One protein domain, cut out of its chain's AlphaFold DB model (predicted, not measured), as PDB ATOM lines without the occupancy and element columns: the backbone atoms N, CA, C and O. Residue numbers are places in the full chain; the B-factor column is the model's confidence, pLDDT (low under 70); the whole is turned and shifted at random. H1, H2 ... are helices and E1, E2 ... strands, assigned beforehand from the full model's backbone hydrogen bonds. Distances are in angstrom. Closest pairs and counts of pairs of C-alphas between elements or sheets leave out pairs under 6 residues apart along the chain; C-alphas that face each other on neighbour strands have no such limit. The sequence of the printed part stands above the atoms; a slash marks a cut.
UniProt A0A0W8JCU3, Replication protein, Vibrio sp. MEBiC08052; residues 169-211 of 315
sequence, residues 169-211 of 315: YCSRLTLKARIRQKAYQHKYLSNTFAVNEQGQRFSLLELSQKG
ATOM      1  N   TYR A 169     124.103  90.514 139.621       90.19
ATOM      2  CA  TYR A 169     124.816  91.802 139.655       90.19
ATOM      3  C   TYR A 169     124.504  92.722 138.479       90.19
ATOM      4  O   TYR A 169     124.476  93.938 138.626       90.19
ATOM      5  N   CYS A 170     124.320  92.149 137.295       93.81
ATOM      6  CA  CYS A 170     124.031  92.892 136.075       93.81
ATOM      7  C   CYS A 170     123.256  92.006 135.115       93.81
ATOM      8  O   CYS A 170     123.264  90.783 135.257       93.81
ATOM      9  N   SER A 171     122.603  92.590 134.123       95.31
ATOM     10  CA  SER A 171     121.887  91.802 133.125       95.31
ATOM     11  C   SER A 171     122.819  90.884 132.319       95.31
ATOM     12  O   SER A 171     124.012  91.145 132.134       95.31
ATOM     13  N   ARG A 172     122.261  89.799 131.765       94.19
ATOM     14  CA  ARG A 172     123.016  88.874 130.899       94.19
ATOM     15  C   ARG A 172     123.577  89.566 129.653       94.19
ATOM     16  O   ARG A 172     124.665  89.205 129.209       94.19
ATOM     17  N   LEU A 173     122.869  90.560 129.110       92.88
ATOM     18  CA  LEU A 173     123.341  91.358 127.975       92.88
ATOM     19  C   LEU A 173     124.590  92.163 128.343       92.88
ATOM     20  O   LEU A 173     125.600  92.087 127.639       92.88
ATOM     21  N   THR A 174     124.568  92.846 129.488       92.69
ATOM     22  CA  THR A 174     125.728  93.579 130.006       92.69
ATOM     23  C   THR A 174     126.910  92.651 130.285       92.69
ATOM     24  O   THR A 174     128.040  92.969 129.905       92.69
ATOM     25  N   LEU A 175     126.668  91.471 130.868       94.31
ATOM     26  CA  LEU A 175     127.714  90.476 131.109       94.31
ATOM     27  C   LEU A 175     128.365  89.996 129.801       94.31
ATOM     28  O   LEU A 175     129.591  90.038 129.678       94.31
ATOM     29  N   LYS A 176     127.566  89.602 128.799       93.19
ATOM     30  CA  LYS A 176     128.068  89.184 127.477       93.19
ATOM     31  C   LYS A 176     128.888  90.294 126.816       93.19
ATOM     32  O   LYS A 176     129.994  90.041 126.334       93.19
ATOM     33  N   ALA A 177     128.392  91.533 126.839       90.50
ATOM     34  CA  ALA A 177     129.112  92.687 126.307       90.50
ATOM     35  C   ALA A 177     130.448  92.919 127.036       90.50
ATOM     36  O   ALA A 177     131.462  93.219 126.399       90.50
ATOM     37  N   ARG A 178     130.485  92.734 128.363       92.75
ATOM     38  CA  ARG A 178     131.706  92.874 129.168       92.75
ATOM     39  C   ARG A 178     132.731  91.780 128.871       92.75
ATOM     40  O   ARG A 178     133.913  92.104 128.777       92.75
ATOM     41  N   ILE A 179     132.298  90.530 128.703       94.88
ATOM     42  CA  ILE A 179     133.171  89.408 128.322       94.88
ATOM     43  C   ILE A 179     133.807  89.681 126.956       94.88
ATOM     44  O   ILE A 179     135.031  89.662 126.842       94.88
ATOM     45  N   ARG A 180     132.999  90.042 125.949       92.50
ATOM     46  CA  ARG A 180     133.494  90.401 124.606       92.50
ATOM     47  C   ARG A 180     134.492  91.558 124.657       92.50
ATOM     48  O   ARG A 180     135.551  91.488 124.044       92.50
ATOM     49  N   GLN A 181     134.190  92.599 125.438       90.31
ATOM     50  CA  GLN A 181     135.102  93.729 125.616       90.31
ATOM     51  C   GLN A 181     136.435  93.303 126.245       90.31
ATOM     52  O   GLN A 181     137.480  93.754 125.786       90.31
ATOM     53  N   LYS A 182     136.414  92.459 127.287       93.06
ATOM     54  CA  LYS A 182     137.638  91.953 127.924       93.06
ATOM     55  C   LYS A 182     138.467  91.109 126.956       93.06
ATOM     56  O   LYS A 182     139.671  91.316 126.886       93.06
ATOM     57  N   ALA A 183     137.834  90.223 126.187       95.19
ATOM     58  CA  ALA A 183     138.517  89.403 125.186       95.19
ATOM     59  C   ALA A 183     139.187  90.265 124.101       95.19
ATOM     60  O   ALA A 183     140.361  90.071 123.790       95.19
ATOM     61  N   TYR A 184     138.476  91.273 123.586       92.38
ATOM     62  CA  TYR A 184     139.038  92.230 122.630       92.38
ATOM     63  C   TYR A 184     140.223  93.002 123.220       92.38
ATOM     64  O   TYR A 184     141.277  93.089 122.594       92.38
ATOM     65  N   GLN A 185     140.073  93.534 124.438       92.12
ATOM     66  CA  GLN A 185     141.138  94.268 125.124       92.12
ATOM     67  C   GLN A 185     142.368  93.386 125.355       92.12
ATOM     68  O   GLN A 185     143.484  93.836 125.118       92.12
ATOM     69  N   HIS A 186     142.173  92.136 125.775       94.25
ATOM     70  CA  HIS A 186     143.261  91.184 125.967       94.25
ATOM     71  C   HIS A 186     144.022  90.943 124.660       94.25
ATOM     72  O   HIS A 186     145.240  91.094 124.628       94.25
ATOM     73  N   LYS A 187     143.309  90.636 123.565       96.62
ATOM     74  CA  LYS A 187     143.915  90.443 122.237       96.62
ATOM     75  C   LYS A 187     144.681  91.685 121.778       96.62
ATOM     76  O   LYS A 187     145.803  91.565 121.302       96.62
ATOM     77  N   TYR A 188     144.100  92.871 121.960       95.00
ATOM     78  CA  TYR A 188     144.750  94.134 121.616       95.00
ATOM     79  C   TYR A 188     146.059  94.340 122.393       95.00
ATOM     80  O   TYR A 188     147.092  94.591 121.782       95.00
ATOM     81  N   LEU A 189     146.038  94.183 123.720       95.44
ATOM     82  CA  LEU A 189     147.222  94.377 124.563       95.44
ATOM     83  C   LEU A 189     148.305  93.316 124.325       95.44
ATOM     84  O   LEU A 189     149.484  93.642 124.387       95.44
ATOM     85  N   SER A 190     147.909  92.074 124.029       96.19
ATOM     86  CA  SER A 190     148.848  90.983 123.716       96.19
ATOM     87  C   SER A 190     149.591  91.237 122.402       96.19
ATOM     88  O   SER A 190     150.773  90.940 122.289       96.19
ATOM     89  N   ASN A 191     148.897  91.811 121.414       96.81
ATOM     90  CA  ASN A 191     149.432  92.029 120.069       96.81
ATOM     91  C   ASN A 191     150.066  93.416 119.876       96.81
ATOM     92  O   ASN A 191     150.547  93.718 118.785       96.81
ATOM     93  N   THR A 192     150.045  94.272 120.900       96.38
ATOM     94  CA  THR A 192     150.644  95.610 120.849       96.38
ATOM     95  C   THR A 192     151.913  95.608 121.681       96.38
ATOM     96  O   THR A 192     151.884  95.200 122.840       96.38
ATOM     97  N   PHE A 193     153.014  96.081 121.103       96.44
ATOM     98  CA  PHE A 193     154.327  96.059 121.738       96.44
ATOM     99  C   PHE A 193     154.845  97.475 121.964       96.44
ATOM    100  O   PHE A 193     154.657  98.348 121.117       96.44
ATOM    101  N   ALA A 194     155.509  97.677 123.097       94.88
ATOM    102  CA  ALA A 194     156.294  98.863 123.398       94.88
ATOM    103  C   ALA A 194     157.778  98.485 123.402       94.88
ATOM    104  O   ALA A 194     158.146  97.403 123.868       94.88
ATOM    105  N   VAL A 195     158.610  99.376 122.871       95.94
ATOM    106  CA  VAL A 195     160.067  99.231 122.847       95.94
ATOM    107  C   VAL A 195     160.657 100.403 123.619       95.94
ATOM    108  O   VAL A 195     160.229 101.537 123.410       95.94
ATOM    109  N   ASN A 196     161.574 100.127 124.544       94.38
ATOM    110  CA  ASN A 196     162.275 101.172 125.290       94.38
ATOM    111  C   ASN A 196     163.580 101.593 124.593       94.38
ATOM    112  O   ASN A 196     163.990 101.008 123.592       94.38
ATOM    113  N   GLU A 197     164.254 102.598 125.150       95.56
ATOM    114  CA  GLU A 197     165.515 103.149 124.627       95.56
ATOM    115  C   GLU A 197     166.663 102.124 124.587       95.56
ATOM    116  O   GLU A 197     167.603 102.273 123.816       95.56
ATOM    117  N   GLN A 198     166.567 101.052 125.377       95.19
ATOM    118  CA  GLN A 198     167.547  99.962 125.443       95.19
ATOM    119  C   GLN A 198     167.240  98.834 124.439       95.19
ATOM    120  O   GLN A 198     167.877  97.784 124.474       95.19
ATOM    121  N   GLY A 199     166.232  99.006 123.575       94.12
ATOM    122  CA  GLY A 199     165.815  98.005 122.590       94.12
ATOM    123  C   GLY A 199     165.011  96.835 123.167       94.12
ATOM    124  O   GLY A 199     164.688  95.894 122.441       94.12
ATOM    125  N   GLN A 200     164.642  96.871 124.450       95.06
ATOM    126  CA  GLN A 200     163.817  95.830 125.061       95.06
ATOM    127  C   GLN A 200     162.372  95.964 124.583       95.06
ATOM    128  O   GLN A 200     161.787  97.048 124.628       95.06
ATOM    129  N   ARG A 201     161.778  94.845 124.163       95.75
ATOM    130  CA  ARG A 201     160.421  94.779 123.614       95.75
ATOM    131  C   ARG A 201     159.505  94.007 124.554       95.75
ATOM    132  O   ARG A 201     159.733  92.827 124.797       95.75
ATOM    133  N   PHE A 202     158.433  94.651 124.999       95.62
ATOM    134  CA  PHE A 202     157.405  94.040 125.844       95.62
ATOM    135  C   PHE A 202     156.025  94.234 125.228       95.62
ATOM    136  O   PHE A 202     155.743  95.271 124.621       95.62
ATOM    137  N   SER A 203     155.142  93.256 125.393       96.38
ATOM    138  CA  SER A 203     153.727  93.459 125.087       96.38
ATOM    139  C   SER A 203     153.107  94.431 126.096       96.38
ATOM    140  O   SER A 203     153.476  94.472 127.274       96.38
ATOM    141  N   LEU A 204     152.107  95.203 125.669       95.12
ATOM    142  CA  LEU A 204     151.361  96.060 126.593       95.12
ATOM    143  C   LEU A 204     150.629  95.240 127.664       95.12
ATOM    144  O   LEU A 204     150.361  95.759 128.749       95.12
ATOM    145  N   LEU A 205     150.309  93.971 127.382       94.94
ATOM    146  CA  LEU A 205     149.727  93.063 128.365       94.94
ATOM    147  C   LEU A 205     150.696  92.812 129.527       94.94
ATOM    148  O   LEU A 205     150.312  93.047 130.672       94.94
ATOM    149  N   GLU A 206     151.939  92.421 129.240       93.50
ATOM    150  CA  GLU A 206     152.973  92.185 130.261       93.50
ATOM    151  C   GLU A 206     153.219  93.434 131.105       93.50
ATOM    152  O   GLU A 206     153.258  93.365 132.332       93.50
ATOM    153  N   LEU A 207     153.329  94.599 130.460       92.62
ATOM    154  CA  LEU A 207     153.509  95.866 131.167       92.62
ATOM    155  C   LEU A 207     152.310  96.184 132.069       92.62
ATOM    156  O   LEU A 207     152.485  96.628 133.203       92.62
ATOM    157  N   SER A 208     151.084  95.913 131.608       91.44
ATOM    158  CA  SER A 208     149.873  96.164 132.397       91.44
ATOM    159  C   SER A 208     149.763  95.281 133.644       91.44
ATOM    160  O   SER A 208     149.142  95.686 134.625       91.44
ATOM    161  N   GLN A 209     150.377  94.100 133.637       92.31
ATOM    162  CA  GLN A 209     150.324  93.153 134.752       92.31
ATOM    163  C   GLN A 209     151.325  93.479 135.872       92.31
ATOM    164  O   GLN A 209     151.222  92.924 136.961       92.31
ATOM    165  N   LYS A 210     152.268  94.402 135.643       91.38
ATOM    166  CA  LYS A 210     153.321  94.760 136.612       91.38
ATOM    167  C   LYS A 210     152.934  95.855 137.612       91.38
ATOM    168  O   LYS A 210     153.732  96.178 138.482       91.38
ATOM    169  N   GLY A 211     151.744  96.446 137.507       88.69
ATOM    170  CA  GLY A 211     151.328  97.553 138.379       88.69
ATOM    171  C   GLY A 211     149.866  97.482 138.801       88.69
ATOM    172  O   GLY A 211     149.201  96.462 138.639       88.69
TER     173      GLY A 211
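This is residues 169 to 211 of the 315 residues of the protein "Replication protein" of Vibrio sp. MEBiC08052 (UniProt A0A0W8JCU3). A long helix, H1, makes more than half of a rod, a small hairpin of two strands, E1 and E2, prolongs it, and a short helix, H2, packs at the joint on the last part of H1. Residues 169 to 184 stick out free, of which 172 to 184 belong to H1. The printed part has 43 residues with two named helices and two named strands in the order H1, E1, E2, H2, and the two strands form an antiparallel sheet. The class is mostly helix; the whole is extended, with a radius of gyration of the C-alphas of 14.5 A and spans of 47 by 19 by 9 A.

H1, residues 172 to 191, touches H2, residues 204 to 209, with its residues 186 to 191 alone. The closest C-alphas of the two are those of Leu 189 and Leu 205, 4.7 A apart. Their lines stand at a steep tilt of 67 degrees, opposite ways. E1, residues 193 to 195, and E2, residues 201 to 203, form a hairpin, antiparallel at 152 degrees between their directions. Across it N 194 and O 202 are 2.9 A apart and N 202 and O 194 are 3.0 A apart, both within hydrogen-bond range. The closest C-alphas of H1 and E2 are those of Ser 190 and Ser 203, 5.6 A apart. In H1 and H2 every O i to N i+4 pair is within hydrogen-bond range.

H1 begins at C-alpha 172, (123.016, 88.874, 130.899), and measures 28.7 A from first to last C-alpha. E1 measures 6.7 A, E2 7.0 A and H2 8.7 A, and H2 ends at C-alpha 209, (150.324, 93.153, 134.752).

The C-alphas of Ser 171 and Gln 198 are the two farthest apart, at 47.0 A. The printed part has no cut, and the three links are tight. The mean pLDDT of the printed part is 94.0, and no printed residue is under 70.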